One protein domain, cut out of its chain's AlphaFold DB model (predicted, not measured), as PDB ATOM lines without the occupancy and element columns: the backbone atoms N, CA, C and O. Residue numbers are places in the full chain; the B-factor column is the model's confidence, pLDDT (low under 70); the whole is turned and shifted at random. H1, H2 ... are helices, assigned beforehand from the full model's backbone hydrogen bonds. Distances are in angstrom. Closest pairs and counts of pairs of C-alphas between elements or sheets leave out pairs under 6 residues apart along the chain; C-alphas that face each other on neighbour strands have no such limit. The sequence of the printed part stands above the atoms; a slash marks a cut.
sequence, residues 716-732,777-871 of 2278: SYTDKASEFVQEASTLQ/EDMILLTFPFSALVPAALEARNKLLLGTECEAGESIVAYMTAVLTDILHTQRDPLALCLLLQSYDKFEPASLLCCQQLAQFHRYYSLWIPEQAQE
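What this domain is: This is residues 716 to 732 and 777 to 871 of the 2278 residues of the protein "URB1 ribosome biogenesis homolog" of Rattus norvegicus (UniProt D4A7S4). The longest helix, H4, runs beside H6 in an up-and-down bundle with H3 and H5, each helix running against the one before. H1 packs steeply across H5; short H2 lies near H1. The all-helix printed part has 112 residues with six named helices, H1 to H6. It is compact, radius of gyration of the C-alphas 13.9 A, spanning 42 by 29 by 21 A.

Where its parts are: H4, residues 806 to 826, measures 30.7 A from C-alpha 806 at (25.043, 141.713, 105.025). H6, residues 848 to 864, measures 25.5 A, ending at (14.514, 113.607, 99.084). H3 is 789 to 801, H5 831 to 840, H1 716 to 732, H2 777 to 783.

How they stand to each other: H4 touches H6 at a shallow tilt of 15 degrees, closest C-alphas Glu 810 and Cys 850, 5.9 A. H3 and H4 form a hairpin, closest C-alphas Leu 801 and Gly 809, 6.0 A. H1 touches H5 with residues 721 to 728 alone, closest C-alphas Val 725 and Ala 832, 4.9 A. O i to N i+4 pairs are within hydrogen-bond range throughout H2, H3 and H5, and in 12 of 13 in H1, 15 of 17 in H4, 11 of 13 in H6.

The domain as a whole: Residues 733 to 776 are cut out; C-alphas 732 and 777 are 20.6 A apart. Of the links printed whole, none is long. pLDDT is under 70 at residues 777 to 782, 803 to 808, 843 to 849 and 851.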
ATOM      1  N   SER A 716      36.700 123.024  87.705       80.09
ATOM      2  CA  SER A 716      36.559 122.942  89.167       80.09
ATOM      3  C   SER A 716      35.113 122.832  89.669       80.09
ATOM      4  O   SER A 716      34.878 122.329  90.768       80.09
ATOM      5  N   TYR A 717      34.140 123.324  88.900       82.98
ATOM      6  CA  TYR A 717      32.726 123.295  89.268       82.98
ATOM      7  C   TYR A 717      31.972 122.154  88.583       82.98
ATOM      8  O   TYR A 717      31.025 121.634  89.175       82.98
ATOM      9  N   THR A 718      32.388 121.742  87.381       80.67
ATOM     10  CA  THR A 718      31.890 120.515  86.745       80.67
ATOM     11  C   THR A 718      32.306 119.283  87.540       80.67
ATOM     12  O   THR A 718      31.462 118.428  87.787       80.67
ATOM     13  N   ASP A 719      33.543 119.243  88.044       80.99
ATOM     14  CA  ASP A 719      34.053 118.147  88.876       80.99
ATOM     15  C   ASP A 719      33.250 118.038  90.172       80.99
ATOM     16  O   ASP A 719      32.758 116.968  90.510       80.99
ATOM     17  N   LYS A 720      32.994 119.167  90.846       80.99
ATOM     18  CA  LYS A 720      32.120 119.206  92.029       80.99
ATOM     19  C   LYS A 720      30.710 118.705  91.727       80.99
ATOM     20  O   LYS A 720      30.132 117.994  92.538       80.99
ATOM     21  N   ALA A 721      30.122 119.094  90.594       82.44
ATOM     22  CA  ALA A 721      28.804 118.591  90.212       82.44
ATOM     23  C   ALA A 721      28.839 117.067  89.995       82.44
ATOM     24  O   ALA A 721      27.975 116.363  90.517       82.44
ATOM     25  N   SER A 722      29.870 116.566  89.307       79.64
ATOM     26  CA  SER A 722      30.115 115.137  89.078       79.64
ATOM     27  C   SER A 722      30.297 114.358  90.388       79.64
ATOM     28  O   SER A 722      29.669 113.317  90.573       79.64
ATOM     29  N   GLU A 723      31.060 114.892  91.349       84.52
ATOM     30  CA  GLU A 723      31.256 114.299  92.680       84.52
ATOM     31  C   GLU A 723      29.921 114.034  93.391       84.52
ATOM     32  O   GLU A 723      29.705 112.932  93.894       84.52
ATOM     33  N   PHE A 724      28.987 114.993  93.384       84.78
ATOM     34  CA  PHE A 724      27.669 114.811  94.011       84.78
ATOM     35  C   PHE A 724      26.722 113.916  93.203       84.78
ATOM     36  O   PHE A 724      25.871 113.246  93.791       84.78
ATOM     37  N   VAL A 725      26.857 113.863  91.873       83.35
ATOM     38  CA  VAL A 725      26.150 112.869  91.043       83.35
ATOM     39  C   VAL A 725      26.638 111.460  91.382       83.35
ATOM     40  O   VAL A 725      25.826 110.545  91.532       83.35
ATOM     41  N   GLN A 726      27.944 111.290  91.593       79.79
ATOM     42  CA  GLN A 726      28.536 110.030  92.026       79.79
ATOM     43  C   GLN A 726      28.157 109.668  93.470       79.79
ATOM     44  O   GLN A 726      27.867 108.512  93.780       79.79
ATOM     45  N   GLU A 727      28.125 110.637  94.379       82.24
ATOM     46  CA  GLU A 727      27.663 110.408  95.748       82.24
ATOM     47  C   GLU A 727      26.187 109.984  95.764       82.24
ATOM     48  O   GLU A 727      25.813 109.018  96.430       82.24
ATOM     49  N   ALA A 728      25.343 110.625  94.953       81.82
ATOM     50  CA  ALA A 728      23.951 110.225  94.798       81.82
ATOM     51  C   ALA A 728      23.812 108.811  94.219       81.82
ATOM     52  O   ALA A 728      23.029 108.019  94.746       81.82
ATOM     53  N   SER A 729      24.579 108.469  93.179       77.86
ATOM     54  CA  SER A 729      24.529 107.140  92.559       77.86
ATOM     55  C   SER A 729      24.978 106.042  93.533       77.86
ATOM     56  O   SER A 729      24.321 105.006  93.651       77.86
ATOM     57  N   THR A 730      26.035 106.291  94.314       75.60
ATOM     58  CA  THR A 730      26.520 105.360  95.346       75.60
ATOM     59  C   THR A 730      25.536 105.202  96.504       75.60
ATOM     60  O   THR A 730      25.312 104.077  96.958       75.60
ATOM     61  N   LEU A 731      24.883 106.281  96.952       72.85
ATOM     62  CA  LEU A 731      23.835 106.218  97.975       72.85
ATOM     63  C   LEU A 731      22.594 105.462  97.486       72.85
ATOM     64  O   LEU A 731      22.058 104.630  98.221       72.85
ATOM     65  N   GLN A 732      22.161 105.686  96.242       73.50
ATOM     66  CA  GLN A 732      21.063 104.923  95.639       73.50
ATOM     67  C   GLN A 732      21.408 103.432  95.517       73.50
ATOM     68  O   GLN A 732      20.579 102.585  95.861       73.50
ATOM     69  N   GLU A 777      18.593 111.427  75.683       62.42
ATOM     70  CA  GLU A 777      18.092 112.422  76.656       62.42
ATOM     71  C   GLU A 777      18.079 111.889  78.099       62.42
ATOM     72  O   GLU A 777      18.420 112.614  79.029       62.42
ATOM     73  N   ASP A 778      17.755 110.606  78.291       63.86
ATOM     74  CA  ASP A 778      17.801 109.955  79.604       63.86
ATOM     75  C   ASP A 778      19.216 109.908  80.201       63.86
ATOM     76  O   ASP A 778      19.380 110.132  81.397       63.86
ATOM     77  N   MET A 779      20.237 109.643  79.378       64.88
ATOM     78  CA  MET A 779      21.635 109.665  79.814       64.88
ATOM     79  C   MET A 779      22.074 111.090  80.129       64.88
ATOM     80  O   MET A 779      22.696 111.309  81.162       64.88
ATOM     81  N   ILE A 780      21.697 112.063  79.296       67.89
ATOM     82  CA  ILE A 780      22.009 113.479  79.525       67.89
ATOM     83  C   ILE A 780      21.411 113.953  80.859       67.89
ATOM     84  O   ILE A 780      22.120 114.543  81.669       67.89
ATOM     85  N   LEU A 781      20.138 113.637  81.122       68.90
ATOM     86  CA  LEU A 781      19.433 114.023  82.352       68.90
ATOM     87  C   LEU A 781      20.017 113.383  83.620       68.90
ATOM     88  O   LEU A 781      19.960 113.998  84.682       68.90
ATOM     89  N   LEU A 782      20.534 112.154  83.532       69.34
ATOM     90  CA  LEU A 782      21.161 111.462  84.667       69.34
ATOM     91  C   LEU A 782      22.607 111.913  84.903       69.34
ATOM     92  O   LEU A 782      23.050 111.956  86.046       69.34
ATOM     93  N   THR A 783      23.329 112.248  83.832       71.75
ATOM     94  CA  THR A 783      24.747 112.636  83.883       71.75
ATOM     95  C   THR A 783      24.912 114.107  84.271       71.75
ATOM     96  O   THR A 783      25.802 114.449  85.042       71.75
ATOM     97  N   PHE A 784      24.018 114.977  83.788       80.03
ATOM     98  CA  PHE A 784      24.057 116.426  84.005       80.03
ATOM     99  C   PHE A 784      22.724 116.944  84.579       80.03
ATOM    100  O   PHE A 784      22.016 117.704  83.911       80.03
ATOM    101  N   PRO A 785      22.339 116.553  85.811       80.43
ATOM    102  CA  PRO A 785      21.054 116.948  86.398       80.43
ATOM    103  C   PRO A 785      20.935 118.466  86.614       80.43
ATOM    104  O   PRO A 785      19.846 119.033  86.526       80.43
ATOM    105  N   PHE A 786      22.052 119.141  86.881       85.66
ATOM    106  CA  PHE A 786      22.141 120.591  87.035       85.66
ATOM    107  C   PHE A 786      23.490 121.098  86.515       85.66
ATOM    108  O   PHE A 786      24.462 120.351  86.416       85.66
ATOM    109  N   SER A 787      23.546 122.376  86.164       87.72
ATOM    110  CA  SER A 787      24.721 123.027  85.604       87.72
ATOM    111  C   SER A 787      25.785 123.317  86.667       87.72
ATOM    112  O   SER A 787      25.494 123.504  87.853       87.72
ATOM    113  N   ALA A 788      27.034 123.465  86.224       86.18
ATOM    114  CA  ALA A 788      28.149 123.893  87.070       86.18
ATOM    115  C   ALA A 788      27.962 125.314  87.659       86.18
ATOM    116  O   ALA A 788      28.683 125.714  88.576       86.18
ATOM    117  N   LEU A 789      26.946 126.066  87.207       87.66
ATOM    118  CA  LEU A 789      26.543 127.333  87.813       87.66
ATOM    119  C   LEU A 789      26.025 127.158  89.244       87.66
ATOM    120  O   LEU A 789      26.258 128.032  90.075       87.66
ATOM    121  N   VAL A 790      25.360 126.041  89.553       89.40
ATOM    122  CA  VAL A 790      24.801 125.773  90.887       89.40
ATOM    123  C   VAL A 790      25.890 125.719  91.971       89.40
ATOM    124  O   VAL A 790      25.816 126.526  92.903       89.40
ATOM    125  N   PRO A 791      26.926 124.855  91.885       89.04
ATOM    126  CA  PRO A 791      27.995 124.836  92.885       89.04
ATOM    127  C   PRO A 791      28.772 126.160  92.934       89.04
ATOM    128  O   PRO A 791      29.098 126.630  94.026       89.04
ATOM    129  N   ALA A 792      29.007 126.813  91.789       87.37
ATOM    130  CA  ALA A 792      29.668 128.120  91.746       87.37
ATOM    131  C   ALA A 792      28.861 129.208  92.477       87.37
ATOM    132  O   ALA A 792      29.417 130.004  93.242       87.37
ATOM    133  N   ALA A 793      27.539 129.221  92.293       88.03
ATOM    134  CA  ALA A 793      26.645 130.160  92.952       88.03
ATOM    135  C   ALA A 793      26.549 129.901  94.461       88.03
ATOM    136  O   ALA A 793      26.585 130.852  95.242       88.03
ATOM    137  N   LEU A 794      26.476 128.635  94.889       87.25
ATOM    138  CA  LEU A 794      26.442 128.263  96.309       87.25
ATOM    139  C   LEU A 794      27.745 128.640  97.027       87.25
ATOM    140  O   LEU A 794      27.712 129.178  98.136       87.25
ATOM    141  N   GLU A 795      28.893 128.437  96.380       85.71
ATOM    142  CA  GLU A 795      30.186 128.850  96.925       85.71
ATOM    143  C   GLU A 795      30.287 130.379  97.054       85.71
ATOM    144  O   GLU A 795      30.706 130.897  98.094       85.71
ATOM    145  N   ALA A 796      29.868 131.115  96.019       84.15
ATOM    146  CA  ALA A 796      29.852 132.575  96.030       84.15
ATOM    147  C   ALA A 796      28.893 133.136  97.092       84.15
ATOM    148  O   ALA A 796      29.246 134.085  97.793       84.15
ATOM    149  N   ARG A 797      27.713 132.522  97.257       85.64
ATOM    150  CA  ARG A 797      26.742 132.841  98.314       85.64
ATOM    151  C   ARG A 797      27.370 132.700  99.696       85.64
ATOM    152  O   ARG A 797      27.299 133.634 100.488       85.64
ATOM    153  N   ASN A 798      28.024 131.574  99.975       81.87
ATOM    154  CA  ASN A 798      28.649 131.332 101.276       81.87
ATOM    155  C   ASN A 798      29.788 132.324 101.554       81.87
ATOM    156  O   ASN A 798      29.882 132.861 102.655       81.87
ATOM    157  N   LYS A 799      30.608 132.638 100.541       79.72
ATOM    158  CA  LYS A 799      31.645 133.682 100.635       79.72
ATOM    159  C   LYS A 799      31.054 135.064 100.935       79.72
ATOM    160  O   LYS A 799      31.648 135.816 101.700       79.72
ATOM    161  N   LEU A 800      29.902 135.394 100.350       77.01
ATOM    162  CA  LEU A 800      29.226 136.675 100.558       77.01
ATOM    163  C   LEU A 800      28.590 136.774 101.952       77.01
ATOM    164  O   LEU A 800      28.715 137.810 102.596       77.01
ATOM    165  N   LEU A 801      27.997 135.687 102.454       72.31
ATOM    166  CA  LEU A 801      27.437 135.615 103.812       72.31
ATOM    167  C   LEU A 801      28.504 135.707 104.922       72.31
ATOM    168  O   LEU A 801      28.174 136.097 106.038       72.31
ATOM    169  N   LEU A 802      29.769 135.383 104.618       71.01
ATOM    170  CA  LEU A 802      30.921 135.563 105.515       71.01
ATOM    171  C   LEU A 802      31.506 136.995 105.488       71.01
ATOM    172  O   LEU A 802      32.316 137.337 106.350       71.01
ATOM    173  N   GLY A 803      31.147 137.818 104.496       65.92
ATOM    174  CA  GLY A 803      31.653 139.185 104.320       65.92
ATOM    175  C   GLY A 803      30.880 140.248 105.116       65.92
ATOM    176  O   GLY A 803      29.800 139.997 105.639       65.92
ATOM    177  N   THR A 804      31.412 141.474 105.180       54.88
ATOM    178  CA  THR A 804      30.815 142.618 105.907       54.88
ATOM    179  C   THR A 804      29.587 143.253 105.224       54.88
ATOM    180  O   THR A 804      28.997 144.176 105.780       54.88
ATOM    181  N   GLU A 805      29.168 142.778 104.046       53.54
ATOM    182  CA  GLU A 805      28.066 143.339 103.239       53.54
ATOM    183  C   GLU A 805      26.729 142.588 103.446       53.54
ATOM    184  O   GLU A 805      26.141 142.050 102.505       53.54
ATOM    185  N   CYS A 806      26.222 142.531 104.686       54.65
ATOM    186  CA  CYS A 806      25.043 141.713 105.025       54.65
ATOM    187  C   CYS A 806      23.742 142.082 104.278       54.65
ATOM    188  O   CYS A 806      22.955 141.182 103.991       54.65
ATOM    189  N   GLU A 807      23.494 143.356 103.934       57.61
ATOM    190  CA  GLU A 807      22.231 143.768 103.280       57.61
ATOM    191  C   GLU A 807      22.078 143.209 101.851       57.61
ATOM    192  O   GLU A 807      20.978 142.843 101.437       57.61
ATOM    193  N   ALA A 808      23.179 143.078 101.100       65.51
ATOM    194  CA  ALA A 808      23.153 142.451  99.777       65.51
ATOM    195  C   ALA A 808      22.874 140.939  99.873       65.51
ATOM    196  O   ALA A 808      22.214 140.369  98.998       65.51
ATOM    197  N   GLY A 809      23.310 140.302 100.966       70.98
ATOM    198  CA  GLY A 809      23.145 138.869 101.207       70.98
ATOM    199  C   GLY A 809      21.691 138.409 101.238       70.98
ATOM    200  O   GLY A 809      21.375 137.377 100.650       70.98
ATOM    201  N   GLU A 810      20.786 139.192 101.831       75.85
ATOM    202  CA  GLU A 810      19.367 138.819 101.946       75.85
ATOM    203  C   GLU A 810      18.685 138.692 100.583       75.85
ATOM    204  O   GLU A 810      18.012 137.698 100.303       75.85
ATOM    205  N   SER A 811      18.915 139.663  99.693       79.04
ATOM    206  CA  SER A 811      18.365 139.623  98.334       79.04
ATOM    207  C   SER A 811      18.889 138.453  97.503       79.04
ATOM    208  O   SER A 811      18.132 137.839  96.749       79.04
ATOM    209  N   ILE A 812      20.170 138.117  97.665       82.28
ATOM    210  CA  ILE A 812      20.821 137.035  96.927       82.28
ATOM    211  C   ILE A 812      20.307 135.680  97.415       82.28
ATOM    212  O   ILE A 812      20.009 134.816  96.593       82.28
ATOM    213  N   VAL A 813      20.132 135.497  98.729       82.20
ATOM    214  CA  VAL A 813      19.567 134.262  99.298       82.20
ATOM    215  C   VAL A 813      18.120 134.051  98.843       82.20
ATOM    216  O   VAL A 813      17.774 132.945  98.426       82.20
ATOM    217  N   ALA A 814      17.289 135.097  98.832       81.69
ATOM    218  CA  ALA A 814      15.912 135.003  98.340       81.69
ATOM    219  C   ALA A 814      15.846 134.636  96.844       81.69
ATOM    220  O   ALA A 814      15.055 133.783  96.440       81.69
ATOM    221  N   TYR A 815      16.707 135.240  96.020       86.70
ATOM    222  CA  TYR A 815      16.814 134.909  94.599       86.70
ATOM    223  C   TYR A 815      17.287 133.463  94.379       86.70
ATOM    224  O   TYR A 815      16.657 132.706  93.641       86.70
ATOM    225  N   MET A 816      18.360 133.051  95.061       86.58
ATOM    226  CA  MET A 816      18.909 131.703  94.930       86.58
ATOM    227  C   MET A 816      17.937 130.627  95.397       86.58
ATOM    228  O   MET A 816      17.774 129.630  94.706       86.58
ATOM    229  N   THR A 817      17.265 130.815  96.534       84.40
ATOM    230  CA  THR A 817      16.269 129.844  97.019       84.40
ATOM    231  C   THR A 817      15.120 129.677  96.025       84.40
ATOM    232  O   THR A 817      14.710 128.548  95.766       84.40
ATOM    233  N   ALA A 818      14.651 130.759  95.393       84.95
ATOM    234  CA  ALA A 818      13.627 130.680  94.352       84.95
ATOM    235  C   ALA A 818      14.107 129.910  93.108       84.95
ATOM    236  O   ALA A 818      13.406 129.015  92.638       84.95
ATOM    237  N   VAL A 819      15.307 130.216  92.600       87.57
ATOM    238  CA  VAL A 819      15.879 129.524  91.433       87.57
ATOM    239  C   VAL A 819      16.137 128.048  91.731       87.57
ATOM    240  O   VAL A 819      15.729 127.186  90.960       87.57
ATOM    241  N   LEU A 820      16.760 127.733  92.866       89.18
ATOM    242  CA  LEU A 820      17.077 126.356  93.252       89.18
ATOM    243  C   LEU A 820      15.816 125.526  93.514       89.18
ATOM    244  O   LEU A 820      15.808 124.333  93.224       89.18
ATOM    245  N   THR A 821      14.736 126.149  93.998       87.37
ATOM    246  CA  THR A 821      13.425 125.492  94.113       87.37
ATOM    247  C   THR A 821      12.865 125.130  92.737       87.37
ATOM    248  O   THR A 821      12.385 124.013  92.553       87.37
ATOM    249  N   ASP A 822      12.968 126.030  91.757       86.60
ATOM    250  CA  ASP A 822      12.523 125.751  90.388       86.60
ATOM    251  C   ASP A 822      13.378 124.665  89.724       86.60
ATOM    252  O   ASP A 822      12.827 123.756  89.103       86.60
ATOM    253  N   ILE A 823      14.705 124.712  89.897       87.65
ATOM    254  CA  ILE A 823      15.617 123.671  89.402       87.65
ATOM    255  C   ILE A 823      15.225 122.326  90.011       87.65
ATOM    256  O   ILE A 823      15.030 121.368  89.265       87.65
ATOM    257  N   LEU A 824      15.017 122.268  91.331       87.78
ATOM    258  CA  LEU A 824      14.567 121.074  92.046       87.78
ATOM    259  C   LEU A 824      13.249 120.525  91.480       87.78
ATOM    260  O   LEU A 824      13.138 119.325  91.257       87.78
ATOM    261  N   HIS A 825      12.269 121.382  91.182       89.21
ATOM    262  CA  HIS A 825      10.986 120.970  90.587       89.21
ATOM    263  C   HIS A 825      11.108 120.434  89.156       89.21
ATOM    264  O   HIS A 825      10.205 119.741  88.688       89.21
ATOM    265  N   THR A 826      12.199 120.742  88.454       85.30
ATOM    266  CA  THR A 826      12.486 120.187  87.123       85.30
ATOM    267  C   THR A 826      13.291 118.887  87.152       85.30
ATOM    268  O   THR A 826      13.405 118.244  86.105       85.30
ATOM    269  N   GLN A 827      13.807 118.479  88.319       85.87
ATOM    270  CA  GLN A 827      14.608 117.265  88.466       85.87
ATOM    271  C   GLN A 827      13.755 116.000  88.365       85.87
ATOM    272  O   GLN A 827      12.683 115.890  88.960       85.87
ATOM    273  N   ARG A 828      14.282 114.999  87.657       79.12
ATOM    274  CA  ARG A 828      13.759 113.623  87.674       79.12
ATOM    275  C   ARG A 828      14.352 112.812  88.823       79.12
ATOM    276  O   ARG A 828      13.689 111.923  89.360       79.12
ATOM    277  N   ASP A 829      15.594 113.106  89.190       82.02
ATOM    278  CA  ASP A 829      16.249 112.554  90.366       82.02
ATOM    279  C   ASP A 829      16.906 113.670  91.191       82.02
ATOM    280  O   ASP A 829      17.981 114.151  90.842       82.02
ATOM    281  N   PRO A 830      16.238 114.152  92.250       87.49
ATOM    282  CA  PRO A 830      16.692 115.326  92.982       87.49
ATOM    283  C   PRO A 830      17.871 115.049  93.924       87.49
ATOM    284  O   PRO A 830      18.406 116.004  94.485       87.49
ATOM    285  N   LEU A 831      18.275 113.788  94.134       87.49
ATOM    286  CA  LEU A 831      19.205 113.429  95.209       87.49
ATOM    287  C   LEU A 831      20.559 114.139  95.090       87.49
ATOM    288  O   LEU A 831      21.001 114.745  96.063       87.49
ATOM    289  N   ALA A 832      21.181 114.131  93.908       88.58
ATOM    290  CA  ALA A 832      22.472 114.791  93.679       88.58
ATOM    291  C   ALA A 832      22.420 116.289  94.016       88.58
ATOM    292  O   ALA A 832      23.296 116.817  94.699       88.58
ATOM    293  N   LEU A 833      21.342 116.965  93.602       89.74
ATOM    294  CA  LEU A 833      21.128 118.375  93.912       89.74
ATOM    295  C   LEU A 833      20.916 118.581  95.418       89.74
ATOM    296  O   LEU A 833      21.466 119.513  95.991       89.74
ATOM    297  N   CYS A 834      20.146 117.713  96.075       90.30
ATOM    298  CA  CYS A 834      19.865 117.824  97.506       90.30
ATOM    299  C   CYS A 834      21.120 117.603  98.369       90.30
ATOM    300  O   CYS A 834      21.309 118.324  99.348       90.30
ATOM    301  N   LEU A 835      21.998 116.664  97.998       89.07
ATOM    302  CA  LEU A 835      23.286 116.438  98.670       89.07
ATOM    303  C   LEU A 835      24.223 117.636  98.496       89.07
ATOM    304  O   LEU A 835      24.803 118.116  99.475       89.07
ATOM    305  N   LEU A 836      24.294 118.183  97.277       89.59
ATOM    306  CA  LEU A 836      25.023 119.417  97.008       89.59
ATOM    307  C   LEU A 836      24.504 120.553  97.904       89.59
ATOM    308  O   LEU A 836      25.292 121.189  98.598       89.59
ATOM    309  N   LEU A 837      23.189 120.777  97.965       88.47
ATOM    310  CA  LEU A 837      22.594 121.805  98.826       88.47
ATOM    311  C   LEU A 837      22.927 121.583 100.311       88.47
ATOM    312  O   LEU A 837      23.405 122.507 100.971       88.47
ATOM    313  N   GLN A 838      22.777 120.352 100.815       88.48
ATOM    314  CA  GLN A 838      23.108 119.999 102.201       88.48
ATOM    315  C   GLN A 838      24.580 120.276 102.539       88.48
ATOM    316  O   GLN A 838      24.879 120.768 103.627       88.48
ATOM    317  N   SER A 839      25.503 120.003 101.613       85.77
ATOM    318  CA  SER A 839      26.933 120.235 101.836       85.77
ATOM    319  C   SER A 839      27.295 121.723 101.944       85.77
ATOM    320  O   SER A 839      28.132 122.090 102.773       85.77
ATOM    321  N   TYR A 840      26.640 122.589 101.164       84.77
ATOM    322  CA  TYR A 840      26.902 124.031 101.156       84.77
ATOM    323  C   TYR A 840      26.114 124.799 102.225       84.77
ATOM    324  O   TYR A 840      26.541 125.889 102.604       84.77
ATOM    325  N   ASP A 841      25.017 124.265 102.757       81.98
ATOM    326  CA  ASP A 841      24.213 124.938 103.790       81.98
ATOM    327  C   ASP A 841      24.797 124.799 105.219       81.98
ATOM    328  O   ASP A 841      24.249 125.353 106.169       81.98
ATOM    329  N   LYS A 842      25.958 124.140 105.393       73.99
ATOM    330  CA  LYS A 842      26.636 123.919 106.695       73.99
ATOM    331  C   LYS A 842      27.074 125.194 107.441       73.99
ATOM    332  O   LYS A 842      27.421 125.115 108.619       73.99
ATOM    333  N   PHE A 843      27.103 126.352 106.781       64.93
ATOM    334  CA  PHE A 843      27.597 127.613 107.345       64.93
ATOM    335  C   PHE A 843      26.478 128.415 108.017       64.93
ATOM    336  O   PHE A 843      25.414 128.586 107.433       64.93
ATOM    337  N   GLU A 844      26.730 128.950 109.216       61.61
ATOM    338  CA  GLU A 844      25.773 129.775 109.964       61.61
ATOM    339  C   GLU A 844      25.765 131.222 109.404       61.61
ATOM    340  O   GLU A 844      26.772 131.927 109.527       61.61
ATOM    341  N   PRO A 845      24.682 131.688 108.744       60.63
ATOM    342  CA  PRO A 845      24.597 133.051 108.214       60.63
ATOM    343  C   PRO A 845      24.548 134.093 109.342       60.63
ATOM    344  O   PRO A 845      23.862 133.893 110.339       60.63
ATOM    345  N   ALA A 846      25.167 135.265 109.155       58.81
ATOM    346  CA  ALA A 846      25.064 136.365 110.126       58.81
ATOM    347  C   ALA A 846      23.649 136.995 110.211       58.81
ATOM    348  O   ALA A 846      23.323 137.656 111.197       58.81
ATOM    349  N   SER A 847      22.805 136.808 109.186       66.35
ATOM    350  CA  SER A 847      21.447 137.371 109.095       66.35
ATOM    351  C   SER A 847      20.376 136.343 109.487       66.35
ATOM    352  O   SER A 847      20.255 135.278 108.878       66.35
ATOM    353  N   LEU A 848      19.542 136.699 110.474       69.75
ATOM    354  CA  LEU A 848      18.449 135.859 110.985       69.75
ATOM    355  C   LEU A 848      17.386 135.543 109.911       69.75
ATOM    356  O   LEU A 848      16.801 134.461 109.920       69.75
ATOM    357  N   LEU A 849      17.133 136.473 108.983       66.56
ATOM    358  CA  LEU A 849      16.189 136.283 107.873       66.56
ATOM    359  C   LEU A 849      16.735 135.291 106.839       66.56
ATOM    360  O   LEU A 849      15.995 134.405 106.405       66.56
ATOM    361  N   CYS A 850      18.029 135.372 106.507       70.58
ATOM    362  CA  CYS A 850      18.694 134.363 105.681       70.58
ATOM    363  C   CYS A 850      18.618 132.978 106.332       70.58
ATOM    364  O   CYS A 850      18.281 132.012 105.649       70.58
ATOM    365  N   CYS A 851      18.852 132.880 107.648       69.34
ATOM    366  CA  CYS A 851      18.703 131.622 108.388       69.34
ATOM    367  C   CYS A 851      17.290 131.043 108.260       69.34
ATOM    368  O   CYS A 851      17.147 129.843 108.055       69.34
ATOM    369  N   GLN A 852      16.242 131.871 108.355       74.01
ATOM    370  CA  GLN A 852      14.855 131.405 108.232       74.01
ATOM    371  C   GLN A 852      14.525 130.896 106.826       74.01
ATOM    372  O   GLN A 852      13.909 129.839 106.695       74.01
ATOM    373  N   GLN A 853      14.937 131.621 105.782       77.34
ATOM    374  CA  GLN A 853      14.705 131.211 104.394       77.34
ATOM    375  C   GLN A 853      15.454 129.919 104.055       77.34
ATOM    376  O   GLN A 853      14.866 128.999 103.488       77.34
ATOM    377  N   LEU A 854      16.726 129.822 104.455       79.52
ATOM    378  CA  LEU A 854      17.526 128.613 104.262       79.52
ATOM    379  C   LEU A 854      16.975 127.441 105.081       79.52
ATOM    380  O   LEU A 854      16.887 126.340 104.558       79.52
ATOM    381  N   ALA A 855      16.510 127.666 106.314       78.86
ATOM    382  CA  ALA A 855      15.894 126.617 107.126       78.86
ATOM    383  C   ALA A 855      14.587 126.080 106.513       78.86
ATOM    384  O   ALA A 855      14.342 124.874 106.549       78.86
ATOM    385  N   GLN A 856      13.750 126.949 105.931       79.67
ATOM    386  CA  GLN A 856      12.544 126.524 105.204       79.67
ATOM    387  C   GLN A 856      12.900 125.731 103.944       79.67
ATOM    388  O   GLN A 856      12.337 124.665 103.703       79.67
ATOM    389  N   PHE A 857      13.864 126.216 103.162       84.80
ATOM    390  CA  PHE A 857      14.307 125.526 101.957       84.80
ATOM    391  C   PHE A 857      14.942 124.163 102.275       84.80
ATOM    392  O   PHE A 857      14.579 123.166 101.653       84.80
ATOM    393  N   HIS A 858      15.779 124.097 103.315       84.06
ATOM    394  CA  HIS A 858      16.343 122.866 103.870       84.06
ATOM    395  C   HIS A 858      15.265 121.863 104.259       84.06
ATOM    396  O   HIS A 858      15.318 120.696 103.868       84.06
ATOM    397  N   ARG A 859      14.237 122.313 104.986       82.83
ATOM    398  CA  ARG A 859      13.108 121.458 105.359       82.83
ATOM    399  C   ARG A 859      12.420 120.855 104.135       82.83
ATOM    400  O   ARG A 859      12.063 119.683 104.168       82.83
ATOM    401  N   TYR A 860      12.290 121.619 103.057       87.88
ATOM    402  CA  TYR A 860      11.674 121.142 101.831       87.88
ATOM    403  C   TYR A 860      12.563 120.159 101.052       87.88
ATOM    404  O   TYR A 860      12.106 119.061 100.747       87.88
ATOM    405  N   TYR A 861      13.826 120.490 100.750       88.77
ATOM    406  CA  TYR A 861      14.668 119.592  99.944       88.77
ATOM    407  C   TYR A 861      15.123 118.339 100.715       88.77
ATOM    408  O   TYR A 861      15.366 117.297 100.106       88.77
ATOM    409  N   SER A 862      15.175 118.390 102.053       86.52
ATOM    410  CA  SER A 862      15.498 117.220 102.888       86.52
ATOM    411  C   SER A 862      14.519 116.048 102.714       86.52
ATOM    412  O   SER A 862      14.888 114.910 102.996       86.52
ATOM    413  N   LEU A 863      13.318 116.287 102.162       85.14
ATOM    414  CA  LEU A 863      12.336 115.246 101.826       85.14
ATOM    415  C   LEU A 863      12.866 114.190 100.841       85.14
ATOM    416  O   LEU A 863      12.330 113.084 100.805       85.14
ATOM    417  N   TRP A 864      13.897 114.517 100.055       88.63
ATOM    418  CA  TRP A 864      14.514 113.607  99.084       88.63
ATOM    419  C   TRP A 864      15.888 113.075  99.506       88.63
ATOM    420  O   TRP A 864      16.487 112.304  98.759       88.63
ATOM    421  N   ILE A 865      16.394 113.454 100.683       85.86
ATOM    422  CA  ILE A 865      17.657 112.927 101.214       85.86
ATOM    423  C   ILE A 865      17.337 111.693 102.070       85.86
ATOM    424  O   ILE A 865      16.555 111.816 103.017       85.86
ATOM    425  N   PRO A 866      17.921 110.514 101.782       81.75
ATOM    426  CA  PRO A 866      17.755 109.321 102.608       81.75
ATOM    427  C   PRO A 866      18.135 109.588 104.067       81.75
ATOM    428  O   PRO A 866      19.134 110.256 104.326       81.75
ATOM    429  N   GLU A 867      17.400 109.018 105.027       76.09
ATOM    430  CA  GLU A 867      17.638 109.233 106.469       76.09
ATOM    431  C   GLU A 867      19.091 108.947 106.897       76.09
ATOM    432  O   GLU A 867      19.583 109.567 107.833       76.09
ATOM    433  N   GLN A 868      19.800 108.039 106.208       77.36
ATOM    434  CA  GLN A 868      21.205 107.732 106.505       77.36
ATOM    435  C   GLN A 868      22.179 108.848 106.100       77.36
ATOM    436  O   GLN A 868      23.263 108.936 106.670       77.36
ATOM    437  N   ALA A 869      21.809 109.662 105.110       81.86
ATOM    438  CA  ALA A 869      22.616 110.756 104.580       81.86
ATOM    439  C   ALA A 869      22.186 112.129 105.126       81.86
ATOM    440  O   ALA A 869      22.867 113.122 104.879       81.86
ATOM    441  N   GLN A 870      21.069 112.211 105.861       80.21
ATOM    442  CA  GLN A 870      20.611 113.457 106.472       80.21
ATOM    443  C   GLN A 870      21.553 113.881 107.607       80.21
ATOM    444  O   GLN A 870      21.651 113.222 108.644       80.21
ATOM    445  N   GLU A 871      22.235 115.008 107.421       75.45
ATOM    446  CA  GLU A 871      23.116 115.593 108.432       75.45
ATOM    447  C   GLU A 871      22.371 116.626 109.297       75.45
ATOM    448  O   GLU A 871      21.539 117.397 108.817       75.45
TER     449      GLU A 871